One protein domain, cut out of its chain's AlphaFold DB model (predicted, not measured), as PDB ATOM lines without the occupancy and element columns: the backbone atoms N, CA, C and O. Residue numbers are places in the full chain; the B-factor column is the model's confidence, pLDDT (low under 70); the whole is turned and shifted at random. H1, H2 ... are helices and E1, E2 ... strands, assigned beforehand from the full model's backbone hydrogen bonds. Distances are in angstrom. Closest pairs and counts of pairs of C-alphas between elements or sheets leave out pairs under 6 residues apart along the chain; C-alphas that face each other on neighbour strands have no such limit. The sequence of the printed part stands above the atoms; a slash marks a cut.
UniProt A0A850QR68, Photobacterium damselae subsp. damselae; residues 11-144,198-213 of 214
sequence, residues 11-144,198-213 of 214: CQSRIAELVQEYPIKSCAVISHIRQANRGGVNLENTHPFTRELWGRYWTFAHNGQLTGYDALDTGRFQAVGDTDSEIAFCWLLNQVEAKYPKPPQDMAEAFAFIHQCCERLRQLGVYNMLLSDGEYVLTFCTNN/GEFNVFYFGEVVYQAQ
ATOM      1  N   CYS A  11     -63.215   1.075   0.271       76.69
ATOM      2  CA  CYS A  11     -64.348   0.182   0.010       76.69
ATOM      3  C   CYS A  11     -65.548   0.849  -0.689       76.69
ATOM      4  O   CYS A  11     -66.469   0.156  -1.105       76.69
ATOM      5  N   GLN A  12     -65.561   2.179  -0.796       82.38
ATOM      6  CA  GLN A  12     -66.603   2.958  -1.477       82.38
ATOM      7  C   GLN A  12     -66.027   3.789  -2.634       82.38
ATOM      8  O   GLN A  12     -66.727   4.618  -3.221       82.38
ATOM      9  N   SER A  13     -64.742   3.607  -2.946       83.81
ATOM     10  CA  SER A  13     -64.028   4.433  -3.908       83.81
ATOM     11  C   SER A  13     -64.250   3.942  -5.335       83.81
ATOM     12  O   SER A  13     -63.760   2.887  -5.734       83.81
ATOM     13  N   ARG A  14     -64.896   4.776  -6.158       85.56
ATOM     14  CA  ARG A  14     -64.988   4.545  -7.613       85.56
ATOM     15  C   ARG A  14     -63.622   4.580  -8.299       85.56
ATOM     16  O   ARG A  14     -63.448   3.990  -9.359       85.56
ATOM     17  N   ILE A  15     -62.645   5.263  -7.700       84.75
ATOM     18  CA  ILE A  15     -61.261   5.251  -8.179       84.75
ATOM     19  C   ILE A  15     -60.615   3.887  -7.917       84.75
ATOM     20  O   ILE A  15     -59.899   3.393  -8.785       84.75
ATOM     21  N   ALA A  16     -60.879   3.260  -6.767       81.62
ATOM     22  CA  ALA A  16     -60.406   1.904  -6.493       81.62
ATOM     23  C   ALA A  16     -61.019   0.887  -7.469       81.62
ATOM     24  O   ALA A  16     -60.275   0.096  -8.044       81.62
ATOM     25  N   GLU A  17     -62.328   0.973  -7.728       82.50
ATOM     26  CA  GLU A  17     -63.005   0.145  -8.742       82.50
ATOM     27  C   GLU A  17     -62.374   0.327 -10.134       82.50
ATOM     28  O   GLU A  17     -62.006  -0.649 -10.781       82.50
ATOM     29  N   LEU A  18     -62.138   1.573 -10.565       83.88
ATOM     30  CA  LEU A  18     -61.479   1.860 -11.844       83.88
ATOM     31  C   LEU A  18     -60.085   1.220 -11.942       83.88
ATOM     32  O   LEU A  18     -59.710   0.712 -12.996       83.88
ATOM     33  N   VAL A  19     -59.295   1.274 -10.865       83.19
ATOM     34  CA  VAL A  19     -57.947   0.682 -10.831       83.19
ATOM     35  C   VAL A  19     -58.006  -0.847 -10.847       83.19
ATOM     36  O   VAL A  19     -57.130  -1.464 -11.446       83.19
ATOM     37  N   GLN A  20     -59.026  -1.458 -10.240       79.19
ATOM     38  CA  GLN A  20     -59.252  -2.905 -10.316       79.19
ATOM     39  C   GLN A  20     -59.641  -3.347 -11.733       79.19
ATOM     40  O   GLN A  20     -59.161  -4.372 -12.212       79.19
ATOM     41  N   GLU A  21     -60.475  -2.569 -12.423       79.56
ATOM     42  CA  GLU A  21     -60.947  -2.886 -13.777       79.56
ATOM     43  C   GLU A  21     -59.915  -2.587 -14.876       79.56
ATOM     44  O   GLU A  21     -59.998  -3.139 -15.975       79.56
ATOM     45  N   TYR A  22     -58.940  -1.714 -14.607       75.38
ATOM     46  CA  TYR A  22     -57.951  -1.276 -15.588       75.38
ATOM     47  C   TYR A  22     -56.557  -1.852 -15.278       75.38
ATOM     48  O   TYR A  22     -55.888  -1.363 -14.367       75.38
ATOM     49  N   PRO A  23     -56.041  -2.823 -16.062       70.38
ATOM     50  CA  PRO A  23     -54.722  -3.409 -15.826       70.38
ATOM     51  C   PRO A  23     -53.605  -2.367 -15.991       70.38
ATOM     52  O   PRO A  23     -53.284  -1.936 -17.103       70.38
ATOM     53  N   ILE A  24     -52.984  -1.953 -14.884       78.06
ATOM     54  CA  ILE A  24     -51.839  -1.034 -14.890       78.06
ATOM     55  C   ILE A  24     -50.550  -1.845 -14.778       78.06
ATOM     56  O   ILE A  24     -50.251  -2.404 -13.728       78.06
ATOM     57  N   LYS A  25     -49.736  -1.842 -15.840       80.19
ATOM     58  CA  LYS A  25     -48.353  -2.338 -15.781       80.19
ATOM     59  C   LYS A  25     -47.402  -1.195 -15.431       80.19
ATOM     60  O   LYS A  25     -47.424  -0.146 -16.076       80.19
ATOM     61  N   SER A  26     -46.579  -1.397 -14.406       86.38
ATOM     62  CA  SER A  26     -45.549  -0.452 -13.969       86.38
ATOM     63  C   SER A  26     -44.394  -1.205 -13.315       86.38
ATOM     64  O   SER A  26     -44.617  -2.219 -12.660       86.38
ATOM     65  N   CYS A  27     -43.173  -0.689 -13.459       88.88
ATOM     66  CA  CYS A  27     -41.986  -1.233 -12.793       88.88
ATOM     67  C   CYS A  27     -41.883  -0.811 -11.318       88.88
ATOM     68  O   CYS A  27     -41.213  -1.478 -10.538       88.88
ATOM     69  N   ALA A  28     -42.557   0.278 -10.935       92.56
ATOM     70  CA  ALA A  28     -42.648   0.754  -9.559       92.56
ATOM     71  C   ALA A  28     -44.086   1.190  -9.255       92.56
ATOM     72  O   ALA A  28     -44.692   1.959 -10.010       92.56
ATOM     73  N   VAL A  29     -44.641   0.686  -8.153       91.56
ATOM     74  CA  VAL A  29     -45.986   1.020  -7.670       91.56
ATOM     75  C   VAL A  29     -45.903   1.297  -6.175       91.56
ATOM     76  O   VAL A  29     -45.393   0.478  -5.416       91.56
ATOM     77  N   ILE A  30     -46.423   2.450  -5.754       92.88
ATOM     78  CA  ILE A  30     -46.624   2.789  -4.343       92.88
ATOM     79  C   ILE A  30     -48.119   3.010  -4.144       92.88
ATOM     80  O   ILE A  30     -48.722   3.845  -4.818       92.88
ATOM     81  N   SER A  31     -48.702   2.266  -3.207       89.62
ATOM     82  CA  SER A  31     -50.099   2.394  -2.793       89.62
ATOM     83  C   SER A  31     -50.171   2.567  -1.280       89.62
ATOM     84  O   SER A  31     -49.316   2.064  -0.549       89.62
ATOM     85  N   HIS A  32     -51.178   3.298  -0.805       87.31
ATOM     86  CA  HIS A  32     -51.380   3.533   0.617       87.31
ATOM     87  C   HIS A  32     -52.868   3.668   0.938       87.31
ATOM     88  O   HIS A  32     -53.527   4.605   0.491       87.31
ATOM     89  N   ILE A  33     -53.382   2.773   1.783       81.88
ATOM     90  CA  ILE A  33     -54.729   2.888   2.347       81.88
ATOM     91  C   ILE A  33     -54.610   3.662   3.661       81.88
ATOM     92  O   ILE A  33     -54.000   3.202   4.625       81.88
ATOM     93  N   ARG A  34     -55.142   4.888   3.684       74.25
ATOM     94  CA  ARG A  34     -55.000   5.803   4.824       74.25
ATOM     95  C   ARG A  34     -56.037   5.509   5.908       74.25
ATOM     96  O   ARG A  34     -57.232   5.512   5.643       74.25
ATOM     97  N   GLN A  35     -55.573   5.387   7.151       67.06
ATOM     98  CA  GLN A  35     -56.392   5.605   8.347       67.06
ATOM     99  C   GLN A  35     -56.159   7.049   8.816       67.06
ATOM    100  O   GLN A  35     -55.035   7.422   9.159       67.06
ATOM    101  N   ALA A  36     -57.179   7.904   8.731       64.38
ATOM    102  CA  ALA A  36     -57.035   9.344   8.946       64.38
ATOM    103  C   ALA A  36     -56.934   9.706  10.443       64.38
ATOM    104  O   ALA A  36     -57.917  10.102  11.060       64.38
ATOM    105  N   ASN A  37     -55.730   9.590  11.014       64.12
ATOM    106  CA  ASN A  37     -55.449   9.960  12.412       64.12
ATOM    107  C   ASN A  37     -54.946  11.411  12.576       64.12
ATOM    108  O   ASN A  37     -55.014  11.967  13.670       64.12
ATOM    109  N   ARG A  38     -54.425  12.026  11.502       70.25
ATOM    110  CA  ARG A  38     -53.921  13.412  11.452       70.25
ATOM    111  C   ARG A  38     -54.212  14.073  10.113       70.25
ATOM    112  O   ARG A  38     -54.130  13.397   9.088       70.25
ATOM    113  N   GLY A  39     -54.483  15.379  10.146       69.56
ATOM    114  CA  GLY A  39     -54.909  16.176   8.994       69.56
ATOM    115  C   GLY A  39     -56.344  15.864   8.558       69.56
ATOM    116  O   GLY A  39     -56.887  14.799   8.863       69.56
ATOM    117  N   GLY A  40     -56.963  16.782   7.819       75.06
ATOM    118  CA  GLY A  40     -58.305  16.581   7.261       75.06
ATOM    119  C   GLY A  40     -58.416  15.350   6.345       75.06
ATOM    120  O   GLY A  40     -57.425  14.869   5.779       75.06
ATOM    121  N   VAL A  41     -59.638  14.835   6.180       82.50
ATOM    122  CA  VAL A  41     -59.978  13.843   5.143       82.50
ATOM    123  C   VAL A  41     -60.234  14.601   3.841       82.50
ATOM    124  O   VAL A  41     -61.358  14.983   3.531       82.50
ATOM    125  N   ASN A  42     -59.159  14.902   3.119       85.25
ATOM    126  CA  ASN A  42     -59.168  15.662   1.874       85.25
ATOM    127  C   ASN A  42     -58.090  15.116   0.919       85.25
ATOM    128  O   ASN A  42     -57.282  14.249   1.278       85.25
ATOM    129  N   LEU A  43     -58.119  15.575  -0.330       84.62
ATOM    130  CA  LEU A  43     -57.261  15.045  -1.386       84.62
ATOM    131  C   LEU A  43     -55.788  15.414  -1.161       84.62
ATOM    132  O   LEU A  43     -54.904  14.588  -1.395       84.62
ATOM    133  N   GLU A  44     -55.529  16.630  -0.681       90.00
ATOM    134  CA  GLU A  44     -54.191  17.131  -0.385       90.00
ATOM    135  C   GLU A  44     -53.498  16.318   0.708       90.00
ATOM    136  O   GLU A  44     -52.315  16.056   0.564       90.00
ATOM    137  N   ASN A  45     -54.219  15.792   1.703       89.44
ATOM    138  CA  ASN A  45     -53.659  14.932   2.756       89.44
ATOM    139  C   ASN A  45     -53.668  13.433   2.413       89.44
ATOM    140  O   ASN A  45     -53.448  12.582   3.282       89.44
ATOM    141  N   THR A  46     -53.977  13.079   1.165       89.69
ATOM    142  CA  THR A  46     -54.070  11.686   0.727       89.69
ATOM    143  C   THR A  46     -52.766  11.257   0.062       89.69
ATOM    144  O   THR A  46     -52.341  11.819  -0.949       89.69
ATOM    145  N   HIS A  47     -52.130  10.237   0.637       91.12
ATOM    146  CA  HIS A  47     -50.974   9.558   0.054       91.12
ATOM    147  C   HIS A  47     -51.313   8.904  -1.303       91.12
ATOM    148  O   HIS A  47     -52.477   8.598  -1.558       91.12
ATOM    149  N   PRO A  48     -50.308   8.628  -2.156       94.50
ATOM    150  CA  PRO A  48     -48.902   9.013  -2.005       94.50
ATOM    151  C   PRO A  48     -48.662  10.492  -2.342       94.50
ATOM    152  O   PRO A  48     -49.370  11.085  -3.153       94.50
ATOM    153  N   PHE A  49     -47.654  11.112  -1.738       96.88
ATOM    154  CA  PHE A  49     -47.221  12.464  -2.102       96.88
ATOM    155  C   PHE A  49     -46.244  12.415  -3.271       96.88
ATOM    156  O   PHE A  49     -45.489  11.454  -3.399       96.88
ATOM    157  N   THR A  50     -46.241  13.449  -4.117       97.25
ATOM    158  CA  THR A  50     -45.324  13.526  -5.263       97.25
ATOM    159  C   THR A  50     -44.716  14.914  -5.398       97.25
ATOM    160  O   THR A  50     -45.433  15.912  -5.301       97.25
ATOM    161  N   ARG A  51     -43.405  14.980  -5.639       97.56
ATOM    162  CA  ARG A  51     -42.654  16.209  -5.942       97.56
ATOM    163  C   ARG A  51     -41.572  15.926  -6.980       97.56
ATOM    164  O   ARG A  51     -41.172  14.783  -7.171       97.56
ATOM    165  N   GLU A  52     -41.136  16.967  -7.674       97.38
ATOM    166  CA  GLU A  52     -40.040  16.869  -8.637       97.38
ATOM    167  C   GLU A  52     -38.698  17.086  -7.931       97.38
ATOM    168  O   GLU A  52     -38.533  18.064  -7.204       97.38
ATOM    169  N   LEU A  53     -37.752  16.177  -8.157       97.88
ATOM    170  CA  LEU A  53     -36.343  16.351  -7.816       97.88
ATOM    171  C   LEU A  53     -35.496  15.676  -8.904       97.88
ATOM    172  O   LEU A  53     -35.766  14.541  -9.305       97.88
ATOM    173  N   TRP A  54     -34.467  16.382  -9.374       97.31
ATOM    174  CA  TRP A  54     -33.542  15.930 -10.423       97.31
ATOM    175  C   TRP A  54     -34.204  15.518 -11.751       97.31
ATOM    176  O   TRP A  54     -33.763  14.590 -12.430       97.31
ATOM    177  N   GLY A  55     -35.272  16.205 -12.139       96.19
ATOM    178  CA  GLY A  55     -36.041  15.937 -13.352       96.19
ATOM    179  C   GLY A  55     -36.940  14.703 -13.262       96.19
ATOM    180  O   GLY A  55     -37.444  14.252 -14.292       96.19
ATOM    181  N   ARG A  56     -37.143  14.138 -12.063       95.88
ATOM    182  CA  ARG A  56     -37.944  12.926 -11.834       95.88
ATOM    183  C   ARG A  56     -39.055  13.165 -10.820       95.88
ATOM    184  O   ARG A  56     -38.931  13.995  -9.921       95.88
ATOM    185  N   TYR A  57     -40.146  12.416 -10.964       97.00
ATOM    186  CA  TYR A  57     -41.240  12.417  -9.997       97.00
ATOM    187  C   TYR A  57     -40.901  11.495  -8.828       97.00
ATOM    188  O   TYR A  57     -41.006  10.276  -8.946       97.00
ATOM    189  N   TRP A  58     -40.553  12.087  -7.692       98.00
ATOM    190  CA  TRP A  58     -40.381  11.374  -6.436       98.00
ATOM    191  C   TRP A  58     -41.739  11.170  -5.785       98.00
ATOM    192  O   TRP A  58     -42.479  12.129  -5.583       98.00
ATOM    193  N   THR A  59     -42.071   9.922  -5.487       97.94
ATOM    194  CA  THR A  59     -43.347   9.470  -4.936       97.94
ATOM    195  C   THR A  59     -43.117   8.850  -3.571       97.94
ATOM    196  O   THR A  59     -42.226   8.022  -3.417       97.94
ATOM    197  N   PHE A  60     -43.921   9.243  -2.591       98.25
ATOM    198  CA  PHE A  60     -43.686   8.951  -1.185       98.25
ATOM    199  C   PHE A  60     -44.954   8.477  -0.479       98.25
ATOM    200  O   PHE A  60     -46.021   9.084  -0.617       98.25
ATOM    201  N   ALA A  61     -44.825   7.428   0.327       97.25
ATOM    202  CA  ALA A  61     -45.831   7.004   1.287       97.25
ATOM    203  C   ALA A  61     -45.204   6.787   2.664       97.25
ATOM    204  O   ALA A  61     -44.164   6.140   2.786       97.25
ATOM    205  N   HIS A  62     -45.874   7.301   3.692       96.38
ATOM    206  CA  HIS A  62     -45.464   7.149   5.076       96.38
ATOM    207  C   HIS A  62     -46.580   6.518   5.900       96.38
ATOM    208  O   HIS A  62     -47.718   6.989   5.901       96.38
ATOM    209  N   ASN A  63     -46.228   5.461   6.627       93.88
ATOM    210  CA  ASN A  63     -47.090   4.846   7.621       93.88
ATOM    211  C   ASN A  63     -46.484   5.048   9.011       93.88
ATOM    212  O   ASN A  63     -45.470   4.437   9.359       93.88
ATOM    213  N   GLY A  64     -47.116   5.914   9.796       93.56
ATOM    214  CA  GLY A  64     -46.617   6.298  11.103       93.56
ATOM    215  C   GLY A  64     -47.150   7.648  11.555       93.56
ATOM    216  O   GLY A  64     -48.118   8.167  11.001       93.56
ATOM    217  N   GLN A  65     -46.520   8.196  12.587       95.06
ATOM    218  CA  GLN A  65     -46.872   9.488  13.162       95.06
ATOM    219  C   GLN A  65     -45.621  10.113  13.769       95.06
ATOM    220  O   GLN A  65     -44.920   9.458  14.545       95.06
ATOM    221  N   LEU A  66     -45.375  11.382  13.446       96.31
ATOM    222  CA  LEU A  66     -44.194  12.122  13.893       96.31
ATOM    223  C   LEU A  66     -44.573  13.248  14.856       96.31
ATOM    224  O   LEU A  66     -45.652  13.827  14.786       96.31
ATOM    225  N   THR A  67     -43.685  13.605  15.772       96.75
ATOM    226  CA  THR A  67     -43.855  14.738  16.695       96.75
ATOM    227  C   THR A  67     -42.740  15.755  16.486       96.75
ATOM    228  O   THR A  67     -41.648  15.391  16.068       96.75
ATOM    229  N   GLY A  68     -43.011  17.046  16.700       95.00
ATOM    230  CA  GLY A  68     -42.018  18.101  16.443       95.00
ATOM    231  C   GLY A  68     -41.641  18.284  14.964       95.00
ATOM    232  O   GLY A  68     -40.618  18.897  14.671       95.00
ATOM    233  N   TYR A  69     -42.453  17.765  14.036       93.94
ATOM    234  CA  TYR A  69     -42.216  17.870  12.591       93.94
ATOM    235  C   TYR A  69     -42.334  19.316  12.078       93.94
ATOM    236  O   TYR A  69     -41.724  19.641  11.069       93.94
ATOM    237  N   ASP A  70     -43.035  20.199  12.795       92.38
ATOM    238  CA  ASP A  70     -43.169  21.622  12.442       92.38
ATOM    239  C   ASP A  70     -41.828  22.382  12.463       92.38
ATOM    240  O   ASP A  70     -41.708  23.455  11.877       92.38
ATOM    241  N   ALA A  71     -40.804  21.837  13.133       94.62
ATOM    242  CA  ALA A  71     -39.455  22.404  13.164       94.62
ATOM    243  C   ALA A  71     -38.574  21.962  11.976       94.62
ATOM    244  O   ALA A  71     -37.408  22.358  11.894       94.62
ATOM    245  N   LEU A  72     -39.084  21.102  11.089       96.94
ATOM    246  CA  LEU A  72     -38.353  20.620   9.922       96.94
ATOM    247  C   LEU A  72     -38.341  21.685   8.817       96.94
ATOM    248  O   LEU A  72     -39.386  22.068   8.301       96.94
ATOM    249  N   ASP A  73     -37.148  22.132   8.418       96.94
ATOM    250  CA  ASP A  73     -36.983  23.081   7.312       96.94
ATOM    251  C   ASP A  73     -37.175  22.400   5.948       96.94
ATOM    252  O   ASP A  73     -36.334  21.620   5.489       96.94
ATOM    253  N   THR A  74     -38.288  22.702   5.287       97.56
ATOM    254  CA  THR A  74     -38.638  22.118   3.990       97.56
ATOM    255  C   THR A  74     -38.084  22.899   2.793       97.56
ATOM    256  O   THR A  74     -38.267  22.473   1.650       97.56
ATOM    257  N   GLY A  75     -37.384  24.017   3.022       96.44
ATOM    258  CA  GLY A  75     -36.780  24.836   1.973       96.44
ATOM    259  C   GLY A  75     -37.762  25.194   0.856       96.44
ATOM    260  O   GLY A  75     -38.831  25.755   1.104       96.44
ATOM    261  N   ARG A  76     -37.416  24.875  -0.401       96.56
ATOM    262  CA  ARG A  76     -38.292  25.163  -1.555       96.56
ATOM    263  C   ARG A  76     -39.477  24.205  -1.691       96.56
ATOM    264  O   ARG A  76     -40.409  24.497  -2.441       96.56
ATOM    265  N   PHE A  77     -39.430  23.047  -1.035       97.75
ATOM    266  CA  PHE A  77     -40.500  22.061  -1.101       97.75
ATOM    267  C   PHE A  77     -41.589  22.467  -0.115       97.75
ATOM    268  O   PHE A  77     -41.388  22.462   1.094       97.75
ATOM    269  N   GLN A  78     -42.753  22.844  -0.634       94.88
ATOM    270  CA  GLN A  78     -43.884  23.252   0.192       94.88
ATOM    271  C   GLN A  78     -44.899  22.114   0.282       94.88
ATOM    272  O   GLN A  78     -45.278  21.527  -0.743       94.88
ATOM    273  N   ALA A  79     -45.326  21.802   1.506       95.38
ATOM    274  CA  ALA A  79     -46.494  20.966   1.739       95.38
ATOM    275  C   ALA A  79     -47.745  21.711   1.247       95.38
ATOM    276  O   ALA A  79     -47.836  22.932   1.381       95.38
ATOM    277  N   VAL A  80     -48.668  20.982   0.622       95.00
ATOM    278  CA  VAL A  80     -49.957  21.540   0.182       95.00
ATOM    279  C   VAL A  80     -51.018  21.267   1.243       95.00
ATOM    280  O   VAL A  80     -51.852  22.126   1.513       95.00
ATOM    281  N   GLY A  81     -50.976  20.075   1.834       90.88
ATOM    282  CA  GLY A  81     -51.757  19.683   2.990       90.88
ATOM    283  C   GLY A  81     -51.071  20.025   4.314       90.88
ATOM    284  O   GLY A  81     -50.102  20.779   4.379       90.88
ATOM    285  N   ASP A  82     -51.591  19.443   5.391       91.19
ATOM    286  CA  ASP A  82     -51.216  19.735   6.781       91.19
ATOM    287  C   ASP A  82     -50.702  18.499   7.544       91.19
ATOM    288  O   ASP A  82     -50.558  18.515   8.767       91.19
ATOM    289  N   THR A  83     -50.419  17.405   6.829       94.38
ATOM    290  CA  THR A  83     -49.916  16.174   7.452       94.38
ATOM    291  C   THR A  83     -48.429  16.254   7.783       94.38
ATOM    292  O   THR A  83     -47.612  16.743   7.001       94.38
ATOM    293  N   ASP A  84     -48.062  15.636   8.905       95.50
ATOM    294  CA  ASP A  84     -46.671  15.357   9.270       95.50
ATOM    295  C   ASP A  84     -45.913  14.595   8.174       95.50
ATOM    296  O   ASP A  84     -44.727  14.816   7.947       95.50
ATOM    297  N   SER A  85     -46.627  13.729   7.461       96.50
ATOM    298  CA  SER A  85     -46.121  12.901   6.375       96.50
ATOM    299  C   SER A  85     -45.659  13.733   5.176       96.50
ATOM    300  O   SER A  85     -44.565  13.500   4.661       96.50
ATOM    301  N   GLU A  86     -46.446  14.724   4.742       97.25
ATOM    302  CA  GLU A  86     -46.046  15.593   3.627       97.25
ATOM    303  C   GLU A  86     -44.895  16.524   4.018       97.25
ATOM    304  O   GLU A  86     -43.983  16.742   3.219       97.25
ATOM    305  N   ILE A  87     -44.895  17.027   5.256       97.88
ATOM    306  CA  ILE A  87     -43.801  17.855   5.780       97.88
ATOM    307  C   ILE A  87     -42.503  17.045   5.854       97.88
ATOM    308  O   ILE A  87     -41.471  17.512   5.376       97.88
ATOM    309  N   ALA A  88     -42.548  15.808   6.361       98.31
ATOM    310  CA  ALA A  88     -41.392  14.914   6.388       98.31
ATOM    311  C   ALA A  88     -40.856  14.616   4.981       98.31
ATOM    312  O   ALA A  88     -39.641  14.610   4.777       98.31
ATOM    313  N   PHE A  89     -41.744  14.431   4.001       98.62
ATOM    314  CA  PHE A  89     -41.347  14.243   2.608       98.62
ATOM    315  C   PHE A  89     -40.669  15.488   2.023       98.62
ATOM    316  O   PHE A  89     -39.591  15.381   1.436       98.62
ATOM    317  N   CYS A  90     -41.260  16.669   2.211       98.62
ATOM    318  CA  CYS A  90     -40.689  17.926   1.726       98.62
ATOM    319  C   CYS A  90     -39.334  18.217   2.384       98.62
ATOM    320  O   CYS A  90     -38.385  18.594   1.699       98.62
ATOM    321  N   TRP A  91     -39.217  17.971   3.692       98.69
ATOM    322  CA  TRP A  91     -37.953  18.056   4.415       98.69
ATOM    323  C   TRP A  91     -36.910  17.087   3.852       98.69
ATOM    324  O   TRP A  91     -35.796  17.506   3.552       98.69
ATOM    325  N   LEU A  92     -37.264  15.815   3.643       98.81
ATOM    326  CA  LEU A  92     -36.342  14.815   3.102       98.81
ATOM    327  C   LEU A  92     -35.786  15.244   1.737       98.81
ATOM    328  O   LEU A  92     -34.574  15.193   1.528       98.81
ATOM    329  N   LEU A  93     -36.646  15.713   0.827       98.69
ATOM    330  CA  LEU A  93     -36.202  16.202  -0.481       98.69
ATOM    331  C   LEU A  93     -35.332  17.455  -0.371       98.69
ATOM    332  O   LEU A  93     -34.330  17.546  -1.077       98.69
ATOM    333  N   ASN A  94     -35.661  18.380   0.535       98.62
ATOM    334  CA  ASN A  94     -34.838  19.560   0.796       98.62
ATOM    335  C   ASN A  94     -33.430  19.174   1.263       98.62
ATOM    336  O   ASN A  94     -32.441  19.682   0.743       98.62
ATOM    337  N   GLN A  95     -33.323  18.222   2.198       98.75
ATOM    338  CA  GLN A  95     -32.030  17.726   2.665       98.75
ATOM    339  C   GLN A  95     -31.220  17.110   1.521       98.75
ATOM    340  O   GLN A  95     -30.025  17.393   1.391       98.75
ATOM    341  N   VAL A  96     -31.858  16.262   0.706       98.50
ATOM    342  CA  VAL A  96     -31.209  15.590  -0.427       98.50
ATOM    343  C   VAL A  96     -30.737  16.608  -1.460       98.50
ATOM    344  O   VAL A  96     -29.583  16.541  -1.868       98.50
ATOM    345  N   GLU A  97     -31.570  17.577  -1.833       98.19
ATOM    346  CA  GLU A  97     -31.209  18.630  -2.785       98.19
ATOM    347  C   GLU A  97     -30.091  19.538  -2.259       98.19
ATOM    348  O   GLU A  97     -29.164  19.866  -2.998       98.19
ATOM    349  N   ALA A  98     -30.137  19.914  -0.979       98.25
ATOM    350  CA  ALA A  98     -29.117  20.761  -0.370       98.25
ATOM    351  C   ALA A  98     -27.735  20.091  -0.375       98.25
ATOM    352  O   ALA A  98     -26.726  20.758  -0.611       98.25
ATOM    353  N   LYS A  99     -27.678  18.772  -0.135       98.31
ATOM    354  CA  LYS A  99     -26.423  18.009  -0.194       98.31
ATOM    355  C   LYS A  99     -26.011  17.674  -1.628       98.31
ATOM    356  O   LYS A  99     -24.826  17.727  -1.951       98.31
ATOM    357  N   TYR A 100     -26.980  17.351  -2.479       98.00
ATOM    358  CA  TYR A 100     -26.785  16.933  -3.862       98.00
ATOM    359  C   TYR A 100     -27.696  17.756  -4.794       98.00
ATOM    360  O   TYR A 100     -28.771  17.298  -5.197       98.00
ATOM    361  N   PRO A 101     -27.266  18.967  -5.207       97.19
ATOM    362  CA  PRO A 101     -28.050  19.817  -6.115       97.19
ATOM    363  C   PRO A 101     -28.317  19.182  -7.490       97.19
ATOM    364  O   PRO A 101     -29.172  19.631  -8.248       97.19
ATOM    365  N   LYS A 102     -27.554  18.142  -7.833       97.19
ATOM    366  CA  LYS A 102     -27.730  17.265  -8.994       97.19
ATOM    367  C   LYS A 102     -27.559  15.815  -8.527       97.19
ATOM    368  O   LYS A 102     -26.885  15.622  -7.513       97.19
ATOM    369  N   PRO A 103     -28.082  14.817  -9.266       95.94
ATOM    370  CA  PRO A 103     -27.813  13.417  -8.961       95.94
ATOM    371  C   PRO A 103     -26.304  13.174  -8.837       95.94
ATOM    372  O   PRO A 103     -25.557  13.624  -9.719       95.94
ATOM    373  N   PRO A 104     -25.837  12.504  -7.771       95.81
ATOM    374  CA  PRO A 104     -24.443  12.096  -7.688       95.81
ATOM    375  C   PRO A 104     -24.120  11.076  -8.789       95.81
ATOM    376  O   PRO A 104     -25.007  10.420  -9.333       95.81
ATOM    377  N   GLN A 105     -22.833  10.940  -9.121       93.62
ATOM    378  CA  GLN A 105     -22.388   9.898 -10.056       93.62
ATOM    379  C   GLN A 105     -22.612   8.498  -9.478       93.62
ATOM    380  O   GLN A 105     -22.998   7.592 -10.210       93.62
ATOM    381  N   ASP A 106     -22.396   8.348  -8.169       95.00
ATOM    382  CA  ASP A 106     -22.729   7.146  -7.419       95.00
ATOM    383  C   ASP A 106     -23.981   7.386  -6.570       95.00
ATOM    384  O   ASP A 106     -23.970   8.112  -5.572       95.00
ATOM    385  N   MET A 107     -25.080   6.749  -6.966       96.12
ATOM    386  CA  MET A 107     -26.348   6.834  -6.246       96.12
ATOM    387  C   MET A 107     -26.287   6.214  -4.845       96.12
ATOM    388  O   MET A 107     -27.082   6.608  -3.989       96.12
ATOM    389  N   ALA A 108     -25.327   5.326  -4.556       96.88
ATOM    390  CA  ALA A 108     -25.141   4.776  -3.214       96.88
ATOM    391  C   ALA A 108     -24.842   5.869  -2.171       96.88
ATOM    392  O   ALA A 108     -25.284   5.763  -1.025       96.88
ATOM    393  N   GLU A 109     -24.180   6.964  -2.564       97.44
ATOM    394  CA  GLU A 109     -23.945   8.116  -1.685       97.44
ATOM    395  C   GLU A 109     -25.240   8.863  -1.332       97.44
ATOM    396  O   GLU A 109     -25.396   9.365  -0.209       97.44
ATOM    397  N   ALA A 110     -26.181   8.947  -2.277       98.00
ATOM    398  CA  ALA A 110     -27.507   9.500  -2.023       98.00
ATOM    399  C   ALA A 110     -28.322   8.556  -1.131       98.00
ATOM    400  O   ALA A 110     -28.934   9.020  -0.172       98.00
ATOM    401  N   PHE A 111     -28.286   7.245  -1.383       98.50
ATOM    402  CA  PHE A 111     -28.993   6.247  -0.575       98.50
ATOM    403  C   PHE A 111     -28.525   6.241   0.881       98.50
ATOM    404  O   PHE A 111     -29.354   6.322   1.786       98.50
ATOM    405  N   ALA A 112     -27.210   6.258   1.113       98.31
ATOM    406  CA  ALA A 112     -26.636   6.358   2.452       98.31
ATOM    407  C   ALA A 112     -27.094   7.631   3.182       98.31
ATOM    408  O   ALA A 112     -27.390   7.617   4.376       98.31
ATOM    409  N   PHE A 113     -27.185   8.752   2.465       98.62
ATOM    410  CA  PHE A 113     -27.650  10.004   3.051       98.62
ATOM    411  C   PHE A 113     -29.161  10.019   3.317       98.62
ATOM    412  O   PHE A 113     -29.596  10.537   4.348       98.62
ATOM    413  N   ILE A 114     -29.963   9.429   2.430       98.69
ATOM    414  CA  ILE A 114     -31.401   9.247   2.650       98.69
ATOM    415  C   ILE A 114     -31.625   8.383   3.891       98.69
ATOM    416  O   ILE A 114     -32.432   8.760   4.736       98.69
ATOM    417  N   HIS A 115     -30.862   7.299   4.069       98.69
ATOM    418  CA  HIS A 115     -30.919   6.470   5.276       98.69
ATOM    419  C   HIS A 115     -30.631   7.278   6.551       98.69
ATOM    420  O   HIS A 115     -31.420   7.225   7.492       98.69
ATOM    421  N   GLN A 116     -29.592   8.121   6.560       98.50
ATOM    422  CA  GLN A 116     -29.313   9.031   7.686       98.50
ATOM    423  C   GLN A 116     -30.482   9.988   7.975       98.50
ATOM    424  O   GLN A 116     -30.794  10.276   9.133       98.50
ATOM    425  N   CYS A 117     -31.149  10.483   6.932       98.62
ATOM    426  CA  CYS A 117     -32.335  11.321   7.086       98.62
ATOM    427  C   CYS A 117     -33.513  10.527   7.675       98.62
ATOM    428  O   CYS A 117     -34.203  11.037   8.558       98.62
ATOM    429  N   CYS A 118     -33.717   9.277   7.249       98.50
ATOM    430  CA  CYS A 118     -34.722   8.383   7.823       98.50
ATOM    431  C   CYS A 118     -34.453   8.094   9.306       98.50
ATOM    432  O   CYS A 118     -35.383   8.155  10.107       98.50
ATOM    433  N   GLU A 119     -33.195   7.871   9.695       98.25
ATOM    434  CA  GLU A 119     -32.810   7.701  11.102       98.25
ATOM    435  C   GLU A 119     -33.155   8.935  11.943       98.25
ATOM    436  O   GLU A 119     -33.697   8.809  13.041       98.25
ATOM    437  N   ARG A 120     -32.937  10.144  11.409       98.00
ATOM    438  CA  ARG A 120     -33.354  11.385  12.076       98.00
ATOM    439  C   ARG A 120     -34.876  11.487  12.209       98.00
ATOM    440  O   ARG A 120     -35.360  11.875  13.269       98.00
ATOM    441  N   LEU A 121     -35.632  11.135  11.171       98.25
ATOM    442  CA  LEU A 121     -37.099  11.168  11.209       98.25
ATOM    443  C   LEU A 121     -37.673  10.125  12.178       98.25
ATOM    444  O   LEU A 121     -38.619  10.426  12.901       98.25
ATOM    445  N   ARG A 122     -37.058   8.943  12.279       97.06
ATOM    446  CA  ARG A 122     -37.437   7.896  13.243       97.06
ATOM    447  C   ARG A 122     -37.307   8.345  14.700       97.06
ATOM    448  O   ARG A 122     -38.028   7.848  15.559       97.06
ATOM    449  N   GLN A 123     -36.430   9.303  15.006       97.12
ATOM    450  CA  GLN A 123     -36.356   9.874  16.358       97.12
ATOM    451  C   GLN A 123     -37.590  10.710  16.728       97.12
ATOM    452  O   GLN A 123     -37.836  10.942  17.909       97.12
ATOM    453  N   LEU A 124     -38.382  11.140  15.740       97.81
ATOM    454  CA  LEU A 124     -39.607  11.914  15.943       97.81
ATOM    455  C   LEU A 124     -40.854  11.035  16.128       97.81
ATOM    456  O   LEU A 124     -41.902  11.553  16.528       97.81
ATOM    457  N   GLY A 125     -40.769   9.730  15.841       97.00
ATOM    458  CA  GLY A 125     -41.878   8.788  15.979       97.00
ATOM    459  C   GLY A 125     -41.762   7.557  15.074       97.00
ATOM    460  O   GLY A 125     -40.686   7.204  14.599       97.00
ATOM    461  N   VAL A 126     -42.888   6.880  14.833       97.19
ATOM    462  CA  VAL A 126     -42.923   5.757  13.883       97.19
ATOM    463  C   VAL A 126     -42.785   6.318  12.476       97.19
ATOM    464  O   VAL A 126     -43.608   7.142  12.092       97.19
ATOM    465  N   TYR A 127     -41.783   5.854  11.727       97.56
ATOM    466  CA  TYR A 127     -41.518   6.287  10.360       97.56
ATOM    467  C   TYR A 127     -41.299   5.074   9.451       97.56
ATOM    468  O   TYR A 127     -40.164   4.658   9.236       97.56
ATOM    469  N   ASN A 128     -42.368   4.446   8.952       97.69
ATOM    470  CA  ASN A 128     -42.228   3.474   7.863       97.69
ATOM    471  C   ASN A 128     -42.365   4.209   6.536       97.69
ATOM    472  O   ASN A 128     -43.378   4.875   6.313       97.69
ATOM    473  N   MET A 129     -41.375   4.080   5.661       98.19
ATOM    474  CA  MET A 129     -41.312   4.834   4.412       98.19
ATOM    475  C   MET A 129     -41.297   3.902   3.208       98.19
ATOM    476  O   MET A 129     -40.548   2.928   3.191       98.19
ATOM    477  N   LEU A 130     -42.054   4.282   2.180       98.44
ATOM    478  CA  LEU A 130     -41.839   3.886   0.793       98.44
ATOM    479  C   LEU A 130     -41.546   5.151  -0.018       98.44
ATOM    480  O   LEU A 130     -42.307   6.117   0.046       98.44
ATOM    481  N   LEU A 131     -40.459   5.154  -0.780       98.56
ATOM    482  CA  LEU A 131     -40.045   6.281  -1.615       98.56
ATOM    483  C   LEU A 131     -39.579   5.766  -2.975       98.56
ATOM    484  O   LEU A 131     -38.885   4.764  -3.041       98.56
ATOM    485  N   SER A 132     -39.940   6.427  -4.068       98.06
ATOM    486  CA  SER A 132     -39.488   6.028  -5.402       98.06
ATOM    487  C   SER A 132     -39.357   7.220  -6.329       98.06
ATOM    488  O   SER A 132     -40.211   8.095  -6.310       98.06
ATOM    489  N   ASP A 133     -38.332   7.233  -7.175       95.62
ATOM    490  CA  ASP A 133     -38.177   8.188  -8.278       95.62
ATOM    491  C   ASP A 133     -38.727   7.647  -9.618       95.62
ATOM    492  O   ASP A 133     -38.578   8.278 -10.668       95.62
ATOM    493  N   GLY A 134     -39.362   6.468  -9.578       93.44
ATOM    494  CA  GLY A 134     -39.857   5.710 -10.726       93.44
ATOM    495  C   GLY A 134     -38.935   4.578 -11.186       93.44
ATOM    496  O   GLY A 134     -39.406   3.690 -11.896       93.44
ATOM    497  N   GLU A 135     -37.665   4.581 -10.777       93.44
ATOM    498  CA  GLU A 135     -36.675   3.559 -11.137       93.44
ATOM    499  C   GLU A 135     -36.257   2.741  -9.912       93.44
ATOM    500  O   GLU A 135     -36.309   1.510  -9.930       93.44
ATOM    501  N   TYR A 136     -35.921   3.432  -8.825       97.38
ATOM    502  CA  TYR A 136     -35.615   2.818  -7.542       97.38
ATOM    503  C   TYR A 136     -36.831   2.846  -6.622       97.38
ATOM    504  O   TYR A 136     -37.607   3.804  -6.628       97.38
ATOM    505  N   VAL A 137     -36.980   1.821  -5.787       98.31
ATOM    506  CA  VAL A 137     -37.923   1.814  -4.661       98.31
ATOM    507  C   VAL A 137     -37.120   1.683  -3.379       98.31
ATOM    508  O   VAL A 137     -36.405   0.713  -3.179       98.31
ATOM    509  N   LEU A 138     -37.214   2.680  -2.515       98.56
ATOM    510  CA  LEU A 138     -36.533   2.765  -1.237       98.56
ATOM    511  C   LEU A 138     -37.540   2.447  -0.137       98.56
ATOM    512  O   LEU A 138     -38.666   2.955  -0.151       98.56
ATOM    513  N   THR A 139     -37.120   1.652   0.838       98.38
ATOM    514  CA  THR A 139     -37.927   1.328   2.010       98.38
ATOM    515  C   THR A 139     -37.152   1.595   3.287       98.38
ATOM    516  O   THR A 139     -35.935   1.437   3.332       98.38
ATOM    517  N   PHE A 140     -37.859   2.014   4.333       98.56
ATOM    518  CA  PHE A 140     -37.297   2.166   5.671       98.56
ATOM    519  C   PHE A 140     -38.301   1.651   6.700       98.56
ATOM    520  O   PHE A 140     -39.467   2.052   6.670       98.56
ATOM    521  N   CYS A 141     -37.864   0.755   7.587       98.00
ATOM    522  CA  CYS A 141     -38.719   0.136   8.598       98.00
ATOM    523  C   CYS A 141     -38.440   0.713   9.987       98.00
ATOM    524  O   CYS A 141     -37.310   0.707  10.461       98.00
ATOM    525  N   THR A 142     -39.489   1.152  10.682       96.62
ATOM    526  CA  THR A 142     -39.418   1.459  12.117       96.62
ATOM    527  C   THR A 142     -40.058   0.362  12.967       96.62
ATOM    528  O   THR A 142     -39.556   0.071  14.050       96.62
ATOM    529  N   ASN A 143     -41.164  -0.243  12.517       93.19
ATOM    530  CA  ASN A 143     -41.836  -1.298  13.283       93.19
ATOM    531  C   ASN A 143     -42.267  -2.509  12.440       93.19
ATOM    532  O   ASN A 143     -41.789  -3.616  12.673       93.19
ATOM    533  N   ASN A 144     -43.182  -2.327  11.495       92.50
ATOM    534  CA  ASN A 144     -43.843  -3.393  10.763       92.50
ATOM    535  C   ASN A 144     -43.771  -3.089   9.276       92.50
ATOM    536  O   ASN A 144     -44.569  -2.323   8.733       92.50
ATOM    537  N   GLY A 198     -34.918   0.134  11.737       97.25
ATOM    538  CA  GLY A 198     -33.738   0.781  11.147       97.25
ATOM    539  C   GLY A 198     -33.275   0.162   9.825       97.25
ATOM    540  O   GLY A 198     -32.358   0.686   9.193       97.25
ATOM    541  N   GLU A 199     -33.896  -0.937   9.384       98.12
ATOM    542  CA  GLU A 199     -33.568  -1.568   8.109       98.12
ATOM    543  C   GLU A 199     -34.014  -0.689   6.938       98.12
ATOM    544  O   GLU A 199     -35.188  -0.312   6.821       98.12
ATOM    545  N   PHE A 200     -33.054  -0.391   6.066       98.56
ATOM    546  CA  PHE A 200     -33.214   0.387   4.853       98.56
ATOM    547  C   PHE A 200     -32.821  -0.454   3.644       98.56
ATOM    548  O   PHE A 200     -31.706  -0.973   3.588       98.56
ATOM    549  N   ASN A 201     -33.708  -0.553   2.658       98.44
ATOM    550  CA  ASN A 201     -33.453  -1.298   1.428       98.44
ATOM    551  C   ASN A 201     -33.716  -0.418   0.209       98.44
ATOM    552  O   ASN A 201     -34.652   0.380   0.197       98.44
ATOM    553  N   VAL A 202     -32.920  -0.611  -0.840       98.50
ATOM    554  CA  VAL A 202     -33.147  -0.018  -2.159       98.50
ATOM    555  C   VAL A 202     -33.303  -1.131  -3.170       98.50
ATOM    556  O   VAL A 202     -32.416  -1.970  -3.324       98.50
ATOM    557  N   PHE A 203     -34.428  -1.104  -3.869       98.06
ATOM    558  CA  PHE A 203     -34.776  -2.043  -4.913       98.06
ATOM    559  C   PHE A 203     -34.639  -1.386  -6.283       98.06
ATOM    560  O   PHE A 203     -35.060  -0.245  -6.470       98.06
ATOM    561  N   TYR A 204     -34.103  -2.126  -7.245       96.94
ATOM    562  CA  TYR A 204     -34.048  -1.772  -8.657       96.94
ATOM    563  C   TYR A 204     -34.580  -2.957  -9.461       96.94
ATOM    564  O   TYR A 204     -34.006  -4.042  -9.411       96.94
ATOM    565  N   PHE A 205     -35.723  -2.778 -10.128       94.06
ATOM    566  CA  PHE A 205     -36.435  -3.856 -10.834       94.06
ATOM    567  C   PHE A 205     -36.607  -5.148 -10.008       94.06
ATOM    568  O   PHE A 205     -36.365  -6.249 -10.490       94.06
ATOM    569  N   GLY A 206     -37.009  -5.001  -8.739       93.56
ATOM    570  CA  GLY A 206     -37.244  -6.120  -7.816       93.56
ATOM    571  C   GLY A 206     -35.984  -6.702  -7.164       93.56
ATOM    572  O   GLY A 206     -36.084  -7.548  -6.279       93.56
ATOM    573  N   GLU A 207     -34.793  -6.242  -7.540       96.44
ATOM    574  CA  GLU A 207     -33.544  -6.668  -6.911       96.44
ATOM    575  C   GLU A 207     -33.092  -5.689  -5.847       96.44
ATOM    576  O   GLU A 207     -33.115  -4.479  -6.059       96.44
ATOM    577  N   VAL A 208     -32.616  -6.204  -4.718       97.19
ATOM    578  CA  VAL A 208     -31.981  -5.370  -3.700       97.19
ATOM    579  C   VAL A 208     -30.591  -4.964  -4.187       97.19
ATOM    580  O   VAL A 208     -29.721  -5.814  -4.367       97.19
ATOM    581  N   VAL A 209     -30.373  -3.664  -4.381       97.56
ATOM    582  CA  VAL A 209     -29.098  -3.097  -4.862       97.56
ATOM    583  C   VAL A 209     -28.332  -2.326  -3.791       97.56
ATOM    584  O   VAL A 209     -27.142  -2.066  -3.952       97.56
ATOM    585  N   TYR A 210     -28.992  -1.968  -2.690       98.12
ATOM    586  CA  TYR A 210     -28.364  -1.344  -1.528       98.12
ATOM    587  C   TYR A 210     -29.136  -1.714  -0.263       98.12
ATOM    588  O   TYR A 210     -30.368  -1.727  -0.269       98.12
ATOM    589  N   GLN A 211     -28.410  -1.987   0.819       97.25
ATOM    590  CA  GLN A 211     -28.977  -2.237   2.142       97.25
ATOM    591  C   GLN A 211     -28.167  -1.502   3.196       97.25
ATOM    592  O   GLN A 211     -26.939  -1.454   3.127       97.25
ATOM    593  N   ALA A 212     -28.864  -0.974   4.193       96.19
ATOM    594  CA  ALA A 212     -28.255  -0.431   5.390       96.19
ATOM    595  C   ALA A 212     -29.094  -0.789   6.621       96.19
ATOM    596  O   ALA A 212     -30.298  -1.038   6.538       96.19
ATOM    597  N   GLN A 213     -28.427  -0.835   7.766       88.94
ATOM    598  CA  GLN A 213     -29.023  -1.037   9.082       88.94
ATOM    599  C   GLN A 213     -28.374  -0.049  10.057       88.94
ATOM    600  O   GLN A 213     -27.328   0.526   9.742       88.94
TER     601      GLN A 213
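This is residues 11 to 144 and 198 to 213 of the 214 residues of a protein of Photobacterium damselae subsp. damselae (UniProt A0A850QR68). A twisted sheet of six strands curls round one helix, H2, and a second helix, H3, packs on the same face beyond it; residues 11 to 25, with the short helix H1, stick out from this body as an arm. The two helices form a hairpin and with the sheet make two layers, helices over one face of a sheet. The printed part has 150 residues, with three named helices and six named strands in the order H1 E1 E2 H2 H3 E3 E4 E5 E6; the sheet runs E1 E2 E3 E4 E5 E6, all antiparallel, and the class is mixed, helices and strands. The whole is compact, with a radius of gyration of the C-alphas of 15.3 A and spans of 43 by 36 by 30 A.

H1, residues 14 to 21, is not on the sheet. E1, residues 49 to 53, is an edge strand and forms a hairpin with E2, residues 56 to 66; N 51 and O 58 are 3.0 A apart, within hydrogen-bond range. E2 bends by 79 degrees at residue 63. H2, residues 84 to 99, is on the sheet, its closest C-alphas to E2 being those of Ser 85 and His 62, 5.9 A apart. H3, residues 107 to 122, touches H2 at a steep tilt of 39 degrees, opposite ways, with the C-alphas of Leu 92 and Cys 117 closest at 6.6 A. E3, residues 125 to 132, is antiparallel to E2, with N 61 and O 130 2.9 A apart. E4, residues 136 to 140, forms a hairpin with E3, with N 138 and O 131 2.7 A apart. E5, residues 200 to 204, is antiparallel to E4, with N 139 and O 201 2.8 A apart. E6, residues 207 to 212, is the other edge strand and forms a hairpin with E5, with N 202 and O 210 2.8 A apart. H3 lies over E5 and E6 at a height over the sheet of 7.6 A. In H1, H2 and H3 every O i to N i+4 pair is within hydrogen-bond range.

H1 begins at C-alpha 14 (-64.988, 4.545, -7.613) and measures 10.5 A. E2 measures 26.5 A, H2 22.5 A, H3 22.4 A and E3 21.7 A from first to last C-alpha. E6 ends at C-alpha 212 (-28.255, -0.431, 5.390).

The C-alphas of Gln 12 and Gln 105 are the two farthest apart, at 45.6 A. Residues 145 to 197 are not printed, and C-alphas 144 and 198 are 10.9 A apart across this cut. The links H1 to E1, 27 residues, and E2 to H2, 17 residues, are long. The mean pLDDT of the printed part is 93.0, and residues 35 to 37 and 39 are under 70.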